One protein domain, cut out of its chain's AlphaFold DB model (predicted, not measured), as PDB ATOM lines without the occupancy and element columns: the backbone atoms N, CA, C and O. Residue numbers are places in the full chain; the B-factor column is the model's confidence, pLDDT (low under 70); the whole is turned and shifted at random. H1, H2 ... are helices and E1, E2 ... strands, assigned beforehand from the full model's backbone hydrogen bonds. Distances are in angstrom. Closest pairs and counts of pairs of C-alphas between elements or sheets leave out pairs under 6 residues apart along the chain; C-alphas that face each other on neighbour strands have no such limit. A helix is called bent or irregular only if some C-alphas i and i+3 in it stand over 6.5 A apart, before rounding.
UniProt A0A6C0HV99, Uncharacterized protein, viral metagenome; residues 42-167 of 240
ATOM      1  N   GLU A  42      -6.397  33.431  26.963       85.38
ATOM      2  CA  GLU A  42      -6.846  32.800  25.724       85.38
ATOM      3  C   GLU A  42      -5.735  32.852  24.677       85.38
ATOM      4  O   GLU A  42      -5.176  33.907  24.377       85.38
ATOM      5  N   LYS A  43      -5.436  31.694  24.089       86.56
ATOM      6  CA  LYS A  43      -4.475  31.556  23.001       86.56
ATOM      7  C   LYS A  43      -5.177  31.048  21.751       86.56
ATOM      8  O   LYS A  43      -5.604  29.895  21.698       86.56
ATOM      9  N   ILE A  44      -5.247  31.901  20.737       85.25
ATOM     10  CA  ILE A  44      -5.782  31.579  19.411       85.25
ATOM     11  C   ILE A  44      -4.609  31.299  18.471       85.25
ATOM     12  O   ILE A  44      -3.584  31.979  18.520       85.25
ATOM     13  N   PHE A  45      -4.739  30.266  17.643       81.38
ATOM     14  CA  PHE A  45      -3.699  29.845  16.712       81.38
ATOM     15  C   PHE A  45      -4.118  30.146  15.272       81.38
ATOM     16  O   PHE A  45      -5.029  29.508  14.751       81.38
ATOM     17  N   ASP A  46      -3.391  31.043  14.598       72.31
ATOM     18  CA  ASP A  46      -3.600  31.337  13.168       72.31
ATOM     19  C   ASP A  46      -3.386  30.097  12.286       72.31
ATOM     20  O   ASP A  46      -4.050  29.900  11.271       72.31
ATOM     21  N   LYS A  47      -2.438  29.239  12.690       76.12
ATOM     22  CA  LYS A  47      -2.191  27.922  12.096       76.12
ATOM     23  C   LYS A  47      -2.446  26.850  13.158       76.12
ATOM     24  O   LYS A  47      -1.621  26.729  14.070       76.12
ATOM     25  N   PRO A  48      -3.539  26.072  13.062       76.50
ATOM     26  CA  PRO A  48      -3.901  25.125  14.106       76.50
ATOM     27  C   PRO A  48      -2.834  24.040  14.285       76.50
ATOM     28  O   PRO A  48      -2.325  23.459  13.317       76.50
ATOM     29  N   ASN A  49      -2.467  23.767  15.539       73.31
ATOM     30  CA  ASN A  49      -1.466  22.752  15.861       73.31
ATOM     31  C   ASN A  49      -1.639  22.114  17.249       73.31
ATOM     32  O   ASN A  49      -1.034  22.577  18.212       73.31
ATOM     33  N   PRO A  50      -2.375  21.002  17.353       82.81
ATOM     34  CA  PRO A  50      -3.538  20.654  16.534       82.81
ATOM     35  C   PRO A  50      -4.760  21.525  16.880       82.81
ATOM     36  O   PRO A  50      -5.773  21.472  16.194       82.81
ATOM     37  N   TRP A  51      -4.650  22.334  17.933       92.31
ATOM     38  CA  TRP A  51      -5.702  23.189  18.464       92.31
ATOM     39  C   TRP A  51      -5.869  24.466  17.645       92.31
ATOM     40  O   TRP A  51      -4.885  25.061  17.206       92.31
ATOM     41  N   ASN A  52      -7.115  24.911  17.509       91.44
ATOM     42  CA  ASN A  52      -7.463  26.230  16.984       91.44
ATOM     43  C   ASN A  52      -7.407  27.288  18.088       91.44
ATOM     44  O   ASN A  52      -6.991  28.422  17.860       91.44
ATOM     45  N   LYS A  53      -7.810  26.898  19.299       92.12
ATOM     46  CA  LYS A  53      -7.821  27.753  20.480       92.12
ATOM     47  C   LYS A  53      -7.550  26.929  21.736       92.12
ATOM     48  O   LYS A  53      -7.983  25.782  21.835       92.12
ATOM     49  N   ILE A  54      -6.870  27.533  22.705       91.06
ATOM     50  CA  ILE A  54      -6.777  27.034  24.077       91.06
ATOM     51  C   ILE A  54      -7.197  28.161  25.018       91.06
ATOM     52  O   ILE A  54      -6.718  29.284  24.883       91.06
ATOM     53  N   GLN A  55      -8.087  27.862  25.957       90.25
ATOM     54  CA  GLN A  55      -8.393  28.748  27.079       90.25
ATOM     55  C   GLN A  55      -7.843  28.117  28.350       90.25
ATOM     56  O   GLN A  55      -8.183  26.975  28.680       90.25
ATOM     57  N   TYR A  56      -6.972  28.853  29.024       87.56
ATOM     58  CA  TYR A  56      -6.335  28.417  30.251       87.56
ATOM     59  C   TYR A  56      -7.173  28.864  31.447       87.56
ATOM     60  O   TYR A  56      -7.596  30.015  31.519       87.56
ATOM     61  N   PHE A  57      -7.411  27.931  32.364       85.62
ATOM     62  CA  PHE A  57      -8.041  28.193  33.658       85.62
ATOM     63  C   PHE A  57      -7.130  27.636  34.755       85.62
ATOM     64  O   PHE A  57      -6.223  26.846  34.474       85.62
ATOM     65  N   SER A  58      -7.377  27.984  36.018       77.50
ATOM     66  CA  SER A  58      -6.485  27.608  37.128       77.50
ATOM     67  C   SER A  58      -6.405  26.094  37.335       77.50
ATOM     68  O   SER A  58      -5.429  25.572  37.882       77.50
ATOM     69  N   HIS A  59      -7.447  25.369  36.921       81.12
ATOM     70  CA  HIS A  59      -7.589  23.942  37.199       81.12
ATOM     71  C   HIS A  59      -7.856  23.082  35.964       81.12
ATOM     72  O   HIS A  59      -7.386  21.943  35.922       81.12
ATOM     73  N   ILE A  60      -8.609  23.573  34.978       87.50
ATOM     74  CA  ILE A  60      -9.036  22.788  33.810       87.50
ATOM     75  C   ILE A  60      -8.948  23.653  32.561       87.50
ATOM     76  O   ILE A  60      -9.711  24.596  32.408       87.50
ATOM     77  N   ASN A  61      -8.085  23.287  31.623       90.31
ATOM     78  CA  ASN A  61      -7.961  24.010  30.364       90.31
ATOM     79  C   ASN A  61      -9.009  23.521  29.360       90.31
ATOM     80  O   ASN A  61      -9.360  22.338  29.337       90.31
ATOM     81  N   LYS A  62      -9.472  24.428  28.497       92.19
ATOM     82  CA  LYS A  62     -10.336  24.104  27.358       92.19
ATOM     83  C   LYS A  62      -9.520  24.105  26.076       92.19
ATOM     84  O   LYS A  62      -8.952  25.131  25.709       92.19
ATOM     85  N   TYR A  63      -9.511  22.980  25.378       93.06
ATOM     86  CA  TYR A  63      -8.856  22.806  24.085       93.06
ATOM     87  C   TYR A  63      -9.922  22.727  22.999       93.06
ATOM     88  O   TYR A  63     -10.840  21.916  23.097       93.06
ATOM     89  N   TYR A  64      -9.798  23.568  21.977       93.38
ATOM     90  CA  TYR A  64     -10.764  23.684  20.891       93.38
ATOM     91  C   TYR A  64     -10.143  23.173  19.598       93.38
ATOM     92  O   TYR A  64      -9.060  23.621  19.200       93.38
ATOM     93  N   ILE A  65     -10.853  22.276  18.922       92.38
ATOM     94  CA  ILE A  65     -10.494  21.800  17.590       92.38
ATOM     95  C   ILE A  65     -11.681  21.924  16.647       92.38
ATOM     96  O   ILE A  65     -12.799  21.548  16.993       92.38
ATOM     97  N   LYS A  66     -11.433  22.486  15.466       91.06
ATOM     98  CA  LYS A  66     -12.453  22.658  14.439       91.06
ATOM     99  C   LYS A  66     -12.628  21.363  13.650       91.06
ATOM    100  O   LYS A  66     -11.651  20.845  13.111       91.06
ATOM    101  N   ILE A  67     -13.858  20.873  13.568       88.00
ATOM    102  CA  ILE A  67     -14.254  19.717  12.762       88.00
ATOM    103  C   ILE A  67     -15.415  20.190  11.896       88.00
ATOM    104  O   ILE A  67     -16.479  20.473  12.434       88.00
ATOM    105  N   ASN A  68     -15.217  20.314  10.582       85.00
ATOM    106  CA  ASN A  68     -16.284  20.801   9.709       85.00
ATOM    107  C   ASN A  68     -17.491  19.854   9.765       85.00
ATOM    108  O   ASN A  68     -17.308  18.638   9.842       85.00
ATOM    109  N   ASN A  69     -18.701  20.415   9.692       82.69
ATOM    110  CA  ASN A  69     -19.956  19.665   9.784       82.69
ATOM    111  C   ASN A  69     -20.042  18.825  11.066       82.69
ATOM    112  O   ASN A  69     -20.499  17.679  11.042       82.69
ATOM    113  N   ILE A  70     -19.638  19.390  12.212       86.19
ATOM    114  CA  ILE A  70     -19.623  18.649  13.483       86.19
ATOM    115  C   ILE A  70     -21.000  18.068  13.826       86.19
ATOM    116  O   ILE A  70     -21.091  17.015  14.459       86.19
ATOM    117  N   ASN A  71     -22.060  18.723  13.338       85.44
ATOM    118  CA  ASN A  71     -23.458  18.306  13.417       85.44
ATOM    119  C   ASN A  71     -23.705  16.867  12.955       85.44
ATOM    120  O   ASN A  71     -24.434  16.136  13.621       85.44
ATOM    121  N   GLU A  72     -23.053  16.425  11.880       86.56
ATOM    122  CA  GLU A  72     -23.199  15.062  11.347       86.56
ATOM    123  C   GLU A  72     -22.542  14.003  12.249       86.56
ATOM    124  O   GLU A  72     -22.739  12.798  12.086       86.56
ATOM    125  N   HIS A  73     -21.734  14.437  13.215       85.88
ATOM    126  CA  HIS A  73     -20.947  13.572  14.087       85.88
ATOM    127  C   HIS A  73     -21.340  13.684  15.561       85.88
ATOM    128  O   HIS A  73     -20.777  12.966  16.394       85.88
ATOM    129  N   VAL A  74     -22.329  14.523  15.894       85.75
ATOM    130  CA  VAL A  74     -22.789  14.751  17.272       85.75
ATOM    131  C   VAL A  74     -23.164  13.441  17.951       85.75
ATOM    132  O   VAL A  74     -22.724  13.212  19.072       85.75
ATOM    133  N   GLU A  75     -23.894  12.543  17.285       84.94
ATOM    134  CA  GLU A  75     -24.283  11.253  17.871       84.94
ATOM    135  C   GLU A  75     -23.063  10.428  18.298       84.94
ATOM    136  O   GLU A  75     -22.973   9.978  19.443       84.94
ATOM    137  N   LYS A  76     -22.066  10.302  17.411       86.81
ATOM    138  CA  LYS A  76     -20.830   9.564  17.701       86.81
ATOM    139  C   LYS A  76     -20.025  10.208  18.824       86.81
ATOM    140  O   LYS A  76     -19.405   9.480  19.596       86.81
ATOM    141  N   ILE A  77     -20.015  11.538  18.917       86.69
ATOM    142  CA  ILE A  77     -19.312  12.270  19.979       86.69
ATOM    143  C   ILE A  77     -20.073  12.150  21.308       86.69
ATOM    144  O   ILE A  77     -19.460  11.935  22.349       86.69
ATOM    145  N   MET A  78     -21.404  12.210  21.301       85.44
ATOM    146  CA  MET A  78     -22.232  12.093  22.508       85.44
ATOM    147  C   MET A  78     -22.108  10.717  23.169       85.44
ATOM    148  O   MET A  78     -22.143  10.630  24.397       85.44
ATOM    149  N   LEU A  79     -21.849   9.652  22.398       85.44
ATOM    150  CA  LEU A  79     -21.520   8.339  22.966       85.44
ATOM    151  C   LEU A  79     -20.324   8.405  23.927       85.44
ATOM    152  O   LEU A  79     -20.316   7.712  24.943       85.44
ATOM    153  N   TRP A  80     -19.347   9.276  23.673       83.94
ATOM    154  CA  TRP A  80     -18.187   9.430  24.549       83.94
ATOM    155  C   TRP A  80     -18.536  10.042  25.906       83.94
ATOM    156  O   TRP A  80     -17.935   9.650  26.903       83.94
ATOM    157  N   LYS A  81     -19.537  10.932  25.974       81.94
ATOM    158  CA  LYS A  81     -20.046  11.459  27.254       81.94
ATOM    159  C   LYS A  81     -20.693  10.373  28.115       81.94
ATOM    160  O   LYS A  81     -20.706  10.492  29.333       81.94
ATOM    161  N   SER A  82     -21.226   9.325  27.483       78.44
ATOM    162  CA  SER A  82     -21.873   8.204  28.176       78.44
ATOM    163  C   SER A  82     -20.894   7.142  28.691       78.44
ATOM    164  O   SER A  82     -21.299   6.234  29.419       78.44
ATOM    165  N   LEU A  83     -19.606   7.226  28.329       76.94
ATOM    166  CA  LEU A  83     -18.624   6.231  28.743       76.94
ATOM    167  C   LEU A  83     -18.286   6.381  30.230       76.94
ATOM    168  O   LEU A  83     -17.832   7.444  30.637       76.94
ATOM    169  N   PRO A  84     -18.357   5.304  31.035       70.75
ATOM    170  CA  PRO A  84     -18.108   5.376  32.479       70.75
ATOM    171  C   PRO A  84     -16.656   5.737  32.833       70.75
ATOM    172  O   PRO A  84     -16.364   6.133  33.956       70.75
ATOM    173  N   ILE A  85     -15.734   5.572  31.881       70.00
ATOM    174  CA  ILE A  85     -14.305   5.874  32.042       70.00
ATOM    175  C   ILE A  85     -14.041   7.379  31.864       70.00
ATOM    176  O   ILE A  85     -13.027   7.889  32.338       70.00
ATOM    177  N   ILE A  86     -14.944   8.095  31.190       70.81
ATOM    178  CA  ILE A  86     -14.808   9.514  30.874       70.81
ATOM    179  C   ILE A  86     -15.767  10.288  31.773       70.81
ATOM    180  O   ILE A  86     -16.941   9.956  31.888       70.81
ATOM    181  N   LYS A  87     -15.272  11.336  32.434       70.62
ATOM    182  CA  LYS A  87     -16.156  12.245  33.171       70.62
ATOM    183  C   LYS A  87     -17.062  12.956  32.162       70.62
ATOM    184  O   LYS A  87     -16.549  13.498  31.187       70.62
ATOM    185  N   SER A  88     -18.372  12.980  32.411       63.34
ATOM    186  CA  SER A  88     -19.394  13.569  31.523       63.34
ATOM    187  C   SER A  88     -19.039  14.970  31.023       63.34
ATOM    188  O   SER A  88     -19.329  15.323  29.881       63.34
ATOM    189  N   ASP A  89     -18.359  15.742  31.867       76.44
ATOM    190  CA  ASP A  89     -18.094  17.159  31.643       76.44
ATOM    191  C   ASP A  89     -16.807  17.399  30.843       76.44
ATOM    192  O   ASP A  89     -16.483  18.540  30.527       76.44
ATOM    193  N   LEU A  90     -16.057  16.343  30.511       85.44
ATOM    194  CA  LEU A  90     -14.768  16.445  29.824       85.44
ATOM    195  C   LEU A  90     -14.916  16.850  28.353       85.44
ATOM    196  O   LEU A  90     -14.010  17.462  27.796       85.44
ATOM    197  N   ILE A  91     -16.035  16.509  27.718       89.62
ATOM    198  CA  ILE A  91     -16.263  16.732  26.287       89.62
ATOM    199  C   ILE A  91     -17.394  17.741  26.131       89.62
ATOM    200  O   ILE A  91     -18.407  17.655  26.817       89.62
ATOM    201  N   ASP A  92     -17.253  18.684  25.215       89.31
ATOM    202  CA  ASP A  92     -18.314  19.598  24.815       89.31
ATOM    203  C   ASP A  92     -18.296  19.815  23.307       89.31
ATOM    204  O   ASP A  92     -17.297  19.531  22.644       89.31
ATOM    205  N   ILE A  93     -19.408  20.299  22.765       88.56
ATOM    206  CA  ILE A  93     -19.539  20.581  21.336       88.56
ATOM    207  C   ILE A  93     -20.161  21.962  21.190       88.56
ATOM    208  O   ILE A  93     -21.228  22.222  21.739       88.56
ATOM    209  N   ASP A  94     -19.495  22.822  20.434       88.81
ATOM    210  CA  ASP A  94     -20.042  24.083  19.955       88.81
ATOM    211  C   ASP A  94     -20.389  23.900  18.478       88.81
ATOM    212  O   ASP A  94     -19.525  23.885  17.600       88.81
ATOM    213  N   ILE A  95     -21.681  23.676  18.253       86.81
ATOM    214  CA  ILE A  95     -22.276  23.401  16.948       86.81
ATOM    215  C   ILE A  95     -22.169  24.616  16.025       86.81
ATOM    216  O   ILE A  95     -21.880  24.458  14.842       86.81
ATOM    217  N   ASP A  96     -22.373  25.821  16.557       86.06
ATOM    218  CA  ASP A  96     -22.457  27.040  15.751       86.06
ATOM    219  C   ASP A  96     -21.111  27.379  15.100       86.06
ATOM    220  O   ASP A  96     -21.057  27.943  14.005       86.06
ATOM    221  N   ASN A  97     -20.016  27.012  15.768       87.12
ATOM    222  CA  ASN A  97     -18.655  27.280  15.315       87.12
ATOM    223  C   ASN A  97     -17.889  26.029  14.853       87.12
ATOM    224  O   ASN A  97     -16.692  26.133  14.555       87.12
ATOM    225  N   ASP A  98     -18.548  24.867  14.780       89.81
ATOM    226  CA  ASP A  98     -17.940  23.583  14.408       89.81
ATOM    227  C   ASP A  98     -16.760  23.169  15.323       89.81
ATOM    228  O   ASP A  98     -15.757  22.610  14.868       89.81
ATOM    229  N   TYR A  99     -16.840  23.454  16.630       91.56
ATOM    230  CA  TYR A  99     -15.779  23.119  17.585       91.56
ATOM    231  C   TYR A  99     -16.114  21.909  18.456       91.56
ATOM    232  O   TYR A  99     -17.100  21.886  19.192       91.56
ATOM    233  N   LEU A 100     -15.192  20.947  18.482       92.25
ATOM    234  CA  LEU A 100     -15.078  19.984  19.573       92.25
ATOM    235  C   LEU A 100     -14.239  20.618  20.688       92.25
ATOM    236  O   LEU A 100     -13.130  21.106  20.453       92.25
ATOM    237  N   ILE A 101     -14.768  20.592  21.909       92.44
ATOM    238  CA  ILE A 101     -14.157  21.208  23.086       92.44
ATOM    239  C   ILE A 101     -13.796  20.110  24.081       92.44
ATOM    240  O   ILE A 101     -14.637  19.299  24.464       92.44
ATOM    241  N   LEU A 102     -12.546  20.100  24.540       93.25
ATOM    242  CA  LEU A 102     -12.070  19.178  25.568       93.25
ATOM    243  C   LEU A 102     -11.647  19.950  26.816       93.25
ATOM    244  O   LEU A 102     -10.810  20.847  26.739       93.25
ATOM    245  N   LYS A 103     -12.225  19.591  27.961       92.00
ATOM    246  CA  LYS A 103     -11.970  20.155  29.291       92.00
ATOM    247  C   LYS A 103     -11.069  19.200  30.071       92.00
ATOM    248  O   LYS A 103     -11.553  18.239  30.664       92.00
ATOM    249  N   THR A 104      -9.757  19.433  30.063       90.31
ATOM    250  CA  THR A 104      -8.781  18.524  30.694       90.31
ATOM    251  C   THR A 104      -7.762  19.263  31.558       90.31
ATOM    252  O   THR A 104      -7.503  20.455  31.390       90.31
ATOM    253  N   HIS A 105      -7.134  18.536  32.485       87.94
ATOM    254  CA  HIS A 105      -6.063  19.074  33.334       87.94
ATOM    255  C   HIS A 105      -4.709  19.134  32.614       87.94
ATOM    256  O   HIS A 105      -3.793  19.821  33.058       87.94
ATOM    257  N   SER A 106      -4.549  18.372  31.529       88.06
ATOM    258  CA  SER A 106      -3.282  18.245  30.809       88.06
ATOM    259  C   SER A 106      -3.491  18.195  29.299       88.06
ATOM    260  O   SER A 106      -4.479  17.635  28.814       88.06
ATOM    261  N   GLU A 107      -2.554  18.775  28.552       89.31
ATOM    262  CA  GLU A 107      -2.596  18.787  27.087       89.31
ATOM    263  C   GLU A 107      -2.463  17.367  26.520       89.31
ATOM    264  O   GLU A 107      -3.107  17.022  25.536       89.31
ATOM    265  N   GLU A 108      -1.679  16.501  27.163       90.12
ATOM    266  CA  GLU A 108      -1.507  15.103  26.760       90.12
ATOM    267  C   GLU A 108      -2.820  14.331  26.789       90.12
ATOM    268  O   GLU A 108      -3.092  13.524  25.902       90.12
ATOM    269  N   GLU A 109      -3.631  14.581  27.814       90.81
ATOM    270  CA  GLU A 109      -4.958  13.995  27.940       90.81
ATOM    271  C   GLU A 109      -5.884  14.497  26.834       90.81
ATOM    272  O   GLU A 109      -6.531  13.682  26.177       90.81
ATOM    273  N   ALA A 110      -5.869  15.805  26.555       91.62
ATOM    274  CA  ALA A 110      -6.642  16.375  25.456       91.62
ATOM    275  C   ALA A 110      -6.231  15.771  24.107       91.62
ATOM    276  O   ALA A 110      -7.095  15.335  23.350       91.62
ATOM    277  N   LEU A 111      -4.929  15.675  23.813       91.88
ATOM    278  CA  LEU A 111      -4.414  15.098  22.565       91.88
ATOM    279  C   LEU A 111      -4.849  13.641  22.389       91.88
ATOM    280  O   LEU A 111      -5.303  13.249  21.317       91.88
ATOM    281  N   VAL A 112      -4.727  12.828  23.437       92.00
ATOM    282  CA  VAL A 112      -5.118  11.415  23.372       92.00
ATOM    283  C   VAL A 112      -6.613  11.276  23.121       92.00
ATOM    284  O   VAL A 112      -7.010  10.537  22.223       92.00
ATOM    285  N   ILE A 113      -7.435  11.980  23.900       91.38
ATOM    286  CA  ILE A 113      -8.891  11.879  23.800       91.38
ATOM    287  C   ILE A 113      -9.359  12.396  22.438       91.38
ATOM    288  O   ILE A 113     -10.108  11.701  21.758       91.38
ATOM    289  N   CYS A 114      -8.840  13.540  21.992       93.12
ATOM    290  CA  CYS A 114      -9.105  14.099  20.669       93.12
ATOM    291  C   CYS A 114      -8.785  13.097  19.554       93.12
ATOM    292  O   CYS A 114      -9.643  12.782  18.731       93.12
ATOM    293  N   ASN A 115      -7.578  12.521  19.570       93.69
ATOM    294  CA  ASN A 115      -7.157  11.549  18.566       93.69
ATOM    295  C   ASN A 115      -8.073  10.317  18.532       93.69
ATOM    296  O   ASN A 115      -8.412   9.822  17.458       93.69
ATOM    297  N   LEU A 116      -8.470   9.796  19.693       91.12
ATOM    298  CA  LEU A 116      -9.344   8.626  19.743       91.12
ATOM    299  C   LEU A 116     -10.773   8.954  19.281       91.12
ATOM    300  O   LEU A 116     -11.360   8.144  18.567       91.12
ATOM    301  N   ILE A 117     -11.305  10.131  19.630       90.50
ATOM    302  CA  ILE A 117     -12.609  10.606  19.145       90.50
ATOM    303  C   ILE A 117     -12.586  10.726  17.623       90.50
ATOM    304  O   ILE A 117     -13.450  10.161  16.961       90.50
ATOM    305  N   ILE A 118     -11.578  11.389  17.053       90.75
ATOM    306  CA  ILE A 118     -11.463  11.566  15.599       90.75
ATOM    307  C   ILE A 118     -11.366  10.215  14.887       90.75
ATOM    308  O   ILE A 118     -12.065   9.985  13.904       90.75
ATOM    309  N   ASN A 119     -10.565   9.280  15.407       89.31
ATOM    310  CA  ASN A 119     -10.486   7.929  14.844       89.31
ATOM    311  C   ASN A 119     -11.810   7.164  14.948       89.31
ATOM    312  O   ASN A 119     -12.136   6.390  14.050       89.31
ATOM    313  N   HIS A 120     -12.579   7.385  16.014       88.00
ATOM    314  CA  HIS A 120     -13.915   6.818  16.143       88.00
ATOM    315  C   HIS A 120     -14.902   7.429  15.138       88.00
ATOM    316  O   HIS A 120     -15.659   6.693  14.506       88.00
ATOM    317  N   ILE A 121     -14.870   8.748  14.925       88.00
ATOM    318  CA  ILE A 121     -15.718   9.419  13.927       88.00
ATOM    319  C   ILE A 121     -15.402   8.894  12.519       88.00
ATOM    320  O   ILE A 121     -16.330   8.526  11.796       88.00
ATOM    321  N   ASN A 122     -14.111   8.757  12.194       87.00
ATOM    322  CA  ASN A 122     -13.601   8.194  10.938       87.00
ATOM    323  C   ASN A 122     -13.836   6.680  10.773       87.00
ATOM    324  O   ASN A 122     -13.419   6.112   9.771       87.00
ATOM    325  N   ASN A 123     -14.483   6.002  11.732       84.44
ATOM    326  CA  ASN A 123     -14.693   4.546  11.740       84.44
ATOM    327  C   ASN A 123     -13.399   3.701  11.735       84.44
ATOM    328  O   ASN A 123     -13.453   2.495  11.500       84.44
ATOM    329  N   ASN A 124     -12.245   4.293  12.052       82.25
ATOM    330  CA  ASN A 124     -10.966   3.580  12.158       82.25
ATOM    331  C   ASN A 124     -10.859   2.766  13.458       82.25
ATOM    332  O   ASN A 124     -10.018   1.875  13.578       82.25
ATOM    333  N   LEU A 125     -11.670   3.107  14.462       85.00
ATOM    334  CA  LEU A 125     -11.625   2.518  15.795       85.00
ATOM    335  C   LEU A 125     -13.028   2.458  16.396       85.00
ATOM    336  O   LEU A 125     -13.766   3.433  16.318       85.00
ATOM    337  N   THR A 126     -13.392   1.352  17.045       86.81
ATOM    338  CA  THR A 126     -14.688   1.237  17.732       86.81
ATOM    339  C   THR A 126     -14.590   1.631  19.209       86.81
ATOM    340  O   THR A 126     -13.542   1.480  19.842       86.81
ATOM    341  N   ILE A 127     -15.702   2.070  19.808       82.81
ATOM    342  CA  ILE A 127     -15.786   2.301  21.264       82.81
ATOM    343  C   ILE A 127     -15.425   1.035  22.056       82.81
ATOM    344  O   ILE A 127     -14.721   1.111  23.063       82.81
ATOM    345  N   ASN A 128     -15.852  -0.139  21.583       81.56
ATOM    346  CA  ASN A 128     -15.547  -1.408  22.244       81.56
ATOM    347  C   ASN A 128     -14.039  -1.673  22.283       81.56
ATOM    348  O   ASN A 128     -13.520  -2.096  23.316       81.56
ATOM    349  N   ASP A 129     -13.313  -1.382  21.202       82.81
ATOM    350  CA  ASP A 129     -11.851  -1.477  21.187       82.81
ATOM    351  C   ASP A 129     -11.200  -0.532  22.200       82.81
ATOM    352  O   ASP A 129     -10.267  -0.925  22.898       82.81
ATOM    353  N   ILE A 130     -11.704   0.700  22.317       82.25
ATOM    354  CA  ILE A 130     -11.181   1.709  23.249       82.25
ATOM    355  C   ILE A 130     -11.302   1.243  24.697       82.25
ATOM    356  O   ILE A 130     -10.339   1.352  25.463       82.25
ATOM    357  N   VAL A 131     -12.467   0.699  25.055       80.56
ATOM    358  CA  VAL A 131     -12.760   0.221  26.408       80.56
ATOM    359  C   VAL A 131     -11.984  -1.060  26.707       80.56
ATOM    360  O   VAL A 131     -11.253  -1.119  27.694       80.56
ATOM    361  N   THR A 132     -12.089  -2.073  25.842       80.94
ATOM    362  CA  THR A 132     -11.485  -3.396  26.086       80.94
ATOM    363  C   THR A 132      -9.963  -3.347  26.145       80.94
ATOM    364  O   THR A 132      -9.358  -4.023  26.974       80.94
ATOM    365  N   LYS A 133      -9.328  -2.519  25.308       83.25
ATOM    366  CA  LYS A 133      -7.866  -2.366  25.275       83.25
ATOM    367  C   LYS A 133      -7.355  -1.270  26.217       83.25
ATOM    368  O   LYS A 133      -6.159  -0.995  26.222       83.25
ATOM    369  N   ASN A 134      -8.234  -0.639  27.005       82.00
ATOM    370  CA  ASN A 134      -7.903   0.452  27.928       82.00
ATOM    371  C   ASN A 134      -7.052   1.563  27.263       82.00
ATOM    372  O   ASN A 134      -6.064   2.052  27.825       82.00
ATOM    373  N   LEU A 135      -7.412   1.931  26.026       83.38
ATOM    374  CA  LEU A 135      -6.566   2.763  25.163       83.38
ATOM    375  C   LEU A 135      -6.361   4.170  25.716       83.38
ATOM    376  O   LEU A 135      -5.286   4.734  25.527       83.38
ATOM    377  N   ILE A 136      -7.355   4.715  26.420       86.12
ATOM    378  CA  ILE A 136      -7.290   6.043  27.041       86.12
ATOM    379  C   ILE A 136      -6.129   6.091  28.043       86.12
ATOM    380  O   ILE A 136      -5.169   6.835  27.846       86.12
ATOM    381  N   ASN A 137      -6.152   5.237  29.071       85.44
ATOM    382  CA  ASN A 137      -5.143   5.259  30.133       85.44
ATOM    383  C   ASN A 137      -3.743   4.916  29.616       85.44
ATOM    384  O   ASN A 137      -2.765   5.575  29.978       85.44
ATOM    385  N   TYR A 138      -3.637   3.902  28.751       84.19
ATOM    386  CA  TYR A 138      -2.353   3.518  28.167       84.19
ATOM    387  C   TYR A 138      -1.749   4.669  27.353       84.19
ATOM    388  O   TYR A 138      -0.577   5.012  27.531       84.19
ATOM    389  N   SER A 139      -2.557   5.311  26.506       85.69
ATOM    390  CA  SER A 139      -2.085   6.376  25.623       85.69
ATOM    391  C   SER A 139      -1.732   7.648  26.394       85.69
ATOM    392  O   SER A 139      -0.695   8.243  26.102       85.69
ATOM    393  N   ILE A 140      -2.498   8.018  27.430       87.56
ATOM    394  CA  ILE A 140      -2.173   9.157  28.312       87.56
ATOM    395  C   ILE A 140      -0.824   8.929  28.995       87.56
ATOM    396  O   ILE A 140       0.050   9.797  28.965       87.56
ATOM    397  N   ASN A 141      -0.618   7.744  29.575       85.81
ATOM    398  CA  ASN A 141       0.639   7.410  30.243       85.81
ATOM    399  C   ASN A 141       1.829   7.461  29.280       85.81
ATOM    400  O   ASN A 141       2.906   7.935  29.648       85.81
ATOM    401  N   LYS A 142       1.640   7.011  28.036       86.06
ATOM    402  CA  LYS A 142       2.673   7.078  26.998       86.06
ATOM    403  C   LYS A 142       2.971   8.527  26.595       86.06
ATOM    404  O   LYS A 142       4.139   8.912  26.549       86.06
ATOM    405  N   ALA A 143       1.941   9.338  26.360       86.12
ATOM    406  CA  ALA A 143       2.068  10.740  25.960       86.12
ATOM    407  C   ALA A 143       2.745  11.608  27.035       86.12
ATOM    408  O   ALA A 143       3.565  12.464  26.703       86.12
ATOM    409  N   LYS A 144       2.475  11.337  28.320       87.25
ATOM    410  CA  LYS A 144       3.159  11.993  29.449       87.25
ATOM    411  C   LYS A 144       4.648  11.643  29.522       87.25
ATOM    412  O   LYS A 144       5.454  12.484  29.903       87.25
ATOM    413  N   ARG A 145       5.025  10.413  29.157       86.19
ATOM    414  CA  ARG A 145       6.417   9.932  29.237       86.19
ATOM    415  C   ARG A 145       7.285  10.360  28.056       86.19
ATOM    416  O   ARG A 145       8.472  10.601  28.247       86.19
ATOM    417  N   TYR A 146       6.730  10.442  26.847       86.31
ATOM    418  CA  TYR A 146       7.522  10.648  25.631       86.31
ATOM    419  C   TYR A 146       7.039  11.852  24.821       86.31
ATOM    420  O   TYR A 146       5.975  11.820  24.207       86.31
ATOM    421  N   LYS A 147       7.883  12.886  24.720       86.69
ATOM    422  CA  LYS A 147       7.578  14.115  23.965       86.69
ATOM    423  C   LYS A 147       7.238  13.853  22.492       86.69
ATOM    424  O   LYS A 147       6.311  14.461  21.975       86.69
ATOM    425  N   LEU A 148       7.936  12.917  21.842       86.38
ATOM    426  CA  LEU A 148       7.698  12.561  20.436       86.38
ATOM    427  C   LEU A 148       6.265  12.066  20.188       86.38
ATOM    428  O   LEU A 148       5.715  12.270  19.111       86.38
ATOM    429  N   ILE A 149       5.646  11.435  21.187       85.94
ATOM    430  CA  ILE A 149       4.272  10.939  21.068       85.94
ATOM    431  C   ILE A 149       3.289  12.095  20.974       85.94
ATOM    432  O   ILE A 149       2.336  11.993  20.215       85.94
ATOM    433  N   LYS A 150       3.542  13.209  21.670       86.06
ATOM    434  CA  LYS A 150       2.711  14.411  21.542       86.06
ATOM    435  C   LYS A 150       2.723  14.926  20.107       86.06
ATOM    436  O   LYS A 150       1.663  15.146  19.544       86.06
ATOM    437  N   THR A 151       3.909  15.033  19.502       86.75
ATOM    438  CA  THR A 151       4.054  15.454  18.101       86.75
ATOM    439  C   THR A 151       3.286  14.529  17.161       86.75
ATOM    440  O   THR A 151       2.483  15.007  16.368       86.75
ATOM    441  N   LYS A 152       3.448  13.208  17.322       88.25
ATOM    442  CA  LYS A 152       2.730  12.217  16.509       88.25
ATOM    443  C   LYS A 152       1.213  12.287  16.689       88.25
ATOM    444  O   LYS A 152       0.487  12.188  15.713       88.25
ATOM    445  N   LEU A 153       0.718  12.462  17.916       89.81
ATOM    446  CA  LEU A 153      -0.718  12.624  18.169       89.81
ATOM    447  C   LEU A 153      -1.256  13.880  17.483       89.81
ATOM    448  O   LEU A 153      -2.307  13.822  16.858       89.81
ATOM    449  N   SER A 154      -0.525  14.994  17.544       89.88
ATOM    450  CA  SER A 154      -0.906  16.225  16.851       89.88
ATOM    451  C   SER A 154      -0.955  16.058  15.330       89.88
ATOM    452  O   SER A 154      -1.843  16.615  14.692       89.88
ATOM    453  N   GLU A 155      -0.023  15.305  14.744       89.25
ATOM    454  CA  GLU A 155      -0.022  14.974  13.312       89.25
ATOM    455  C   GLU A 155      -1.226  14.101  12.939       89.25
ATOM    456  O   GLU A 155      -1.996  14.480  12.060       89.25
ATOM    457  N   LEU A 156      -1.464  13.013  13.681       89.56
ATOM    458  CA  LEU A 156      -2.600  12.111  13.458       89.56
ATOM    459  C   LEU A 156      -3.953  12.820  13.589       89.56
ATOM    460  O   LEU A 156      -4.874  12.552  12.822       89.56
ATOM    461  N   ILE A 157      -4.076  13.753  14.536       91.62
ATOM    462  CA  ILE A 157      -5.273  14.584  14.689       91.62
ATOM    463  C   ILE A 157      -5.496  15.438  13.437       91.62
ATOM    464  O   ILE A 157      -6.608  15.472  12.917       91.62
ATOM    465  N   LYS A 158      -4.454  16.108  12.928       89.75
ATOM    466  CA  LYS A 158      -4.568  16.936  11.718       89.75
ATOM    467  C   LYS A 158      -4.949  16.109  10.497       89.75
ATOM    468  O   LYS A 158      -5.806  16.534   9.730       89.75
ATOM    469  N   GLU A 159      -4.331  14.944  10.328       88.00
ATOM    470  CA  GLU A 159      -4.654  14.017   9.243       88.00
ATOM    471  C   GLU A 159      -6.103  13.535   9.343       88.00
ATOM    472  O   GLU A 159      -6.843  13.596   8.364       88.00
ATOM    473  N   GLY A 160      -6.534  13.124  10.538       86.75
ATOM    474  CA  GLY A 160      -7.888  12.640  10.779       86.75
ATOM    475  C   GLY A 160      -8.960  13.712  10.568       86.75
ATOM    476  O   GLY A 160      -9.986  13.417   9.961       86.75
ATOM    477  N   VAL A 161      -8.718  14.955  10.997       86.88
ATOM    478  CA  VAL A 161      -9.607  16.093  10.697       86.88
ATOM    479  C   VAL A 161      -9.600  16.414   9.202       86.88
ATOM    480  O   VAL A 161     -10.652  16.676   8.627       86.88
ATOM    481  N   GLY A 162      -8.440  16.347   8.545       85.44
ATOM    482  CA  GLY A 162      -8.337  16.511   7.094       85.44
ATOM    483  C   GLY A 162      -9.191  15.500   6.323       85.44
ATOM    484  O   GLY A 162      -9.879  15.885   5.384       85.44
ATOM    485  N   GLN A 163      -9.210  14.232   6.746       83.56
ATOM    486  CA  GLN A 163     -10.068  13.196   6.151       83.56
ATOM    487  C   GLN A 163     -11.556  13.524   6.299       83.56
ATOM    488  O   GLN A 163     -12.288  13.454   5.314       83.56
ATOM    489  N   LEU A 164     -11.990  13.943   7.492       83.00
ATOM    490  CA  LEU A 164     -13.376  14.363   7.734       83.00
ATOM    491  C   LEU A 164     -13.779  15.523   6.817       83.00
ATOM    492  O   LEU A 164     -14.845  15.492   6.211       83.00
ATOM    493  N   ASN A 165     -12.887  16.498   6.649       78.56
ATOM    494  CA  ASN A 165     -13.144  17.666   5.813       78.56
ATOM    495  C   ASN A 165     -13.174  17.342   4.308       78.56
ATOM    496  O   ASN A 165     -13.846  18.038   3.555       78.56
ATOM    497  N   ASN A 166     -12.451  16.312   3.860       72.19
ATOM    498  CA  ASN A 166     -12.364  15.942   2.443       72.19
ATOM    499  C   ASN A 166     -13.484  14.987   1.995       72.19
ATOM    500  O   ASN A 166     -13.783  14.917   0.807       72.19
ATOM    501  N   ASN A 167     -14.124  14.266   2.920       58.97
ATOM    502  CA  ASN A 167     -15.200  13.315   2.604       58.97
ATOM    503  C   ASN A 167     -16.539  13.986   2.215       58.97
ATOM    504  O   ASN A 167     -17.516  13.291   1.941       58.97
TER     505      ASN A 167
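AT A GLANCE: This is residues 42 to 167 of the 240 residues of an uncharacterized protein of viral metagenome (UniProt A0A6C0HV99). A twisted five-stranded sheet makes a wall, and helix H2 packs slantwise over its inner strands E3 and E5, in the core of the domain. Beyond H2, seen from the sheet, the long helix H5 and the shorter H4 pack on it, while H1 packs over the edge strand E4 and the small H3 lies close to the last residues of H2. The printed part has 126 residues with five named helices and five named strands, in the order E1 E2 E3 H1 E4 E5 H2 H3 H4 H5. The sheet runs E1 E2 E3 E5 E4, all antiparallel, and the class is mixed, helices and strands. The whole is compact, with a radius of gyration of the C-alphas of 13.5 A and spans of 36 by 32 by 26 A.

IN THESE COORDINATES: Find C-alpha 42 at (-6.846, 32.800, 25.724); here E1 begins, residues 42 to 44, 6.5 A long. E2 follows at residues 53 to 56, 9.9 A, and E3 at residues 61 to 66, 16.6 A. H1 takes residues 70 to 81, 15.5 A; it is irregular, with C-alphas 72 and 75 standing 7.6 A apart. Then come E4, residues 91 to 94, 10.4 A, and E5, residues 99 to 104, 15.6 A. Look for C-alpha 107 at (-2.596, 18.787, 27.087), where H2 begins; it runs 20.8 A to residue 121. H3 is residues 127 to 132, 8.6 A, and H4 residues 135 to 145, 15.4 A. H5, residues 147 to 167, runs 31.2 A and ends at C-alpha 167, at (-15.200, 13.315, 2.604).

HOW THE PARTS SIT: Start at the edge strand E1: E1, E2 and E3 form a meander, each strand the antiparallel neighbour of the one before, in two hairpins. Look for N 43 and O 54 at 2.8 A between E1 and E2, and N 55 and O 62 at 2.9 A between E2 and E3. E5 is antiparallel to E3, with N 63 and O 102 at 2.8 A. The hairpin of E4 and E5 has N 92 and O 101 at 2.8 A. E3, H1 and E4 make a split strand-helix-strand unit, two strands running the same way with E5 between them, and its crossover is right-handed. H1 and H2 on one face of the sheet make two layers. H1 has a height over the sheet of 9.0 A and runs along the strands, at 19 degrees to E4 on the local plane. H2, at a height over the sheet of 9.2 A, runs slantwise to the strands, at 39 degrees to E5 on the local plane; C-alphas 104 and 110 are the closest of E5 and H2, 6.1 A apart. H2 is the hub, touching three helices. With residues 117 to 121 alone it touches H1, closest at C-alphas 76 and 121, 6.4 A. It touches H5 at a shallow tilt of 31 degrees, the same way, closest at C-alphas 115 and 157, 5.3 A. With residues 108 to 113 alone it touches H4, closest at C-alphas 109 and 140, 5.6 A, at 36 degrees, only just a steep tilt. H4 and H5 touch only at the corner, and only just, with 3 pairs of C-alphas within 8 A; C-alphas 143 and 149 are the closest, 5.4 A. H3 is close but not clearly touching H2, and H5 only grazes the sheet with residues 157 to 165. Every O i to N i+4 pair is within hydrogen-bond range in H2, H3, H4 and H5; H1 has 4 of 8, and 7 of 9 O i to N i+3 pairs.

THE WHOLE: The two C-alphas farthest apart are those of Ser 58 and Asn 167, at 38.4 A. The printed part has no cut, and no link is long. Mean pLDDT of the printed part is 85.6; look for the two residues under 70 at 88 and 167.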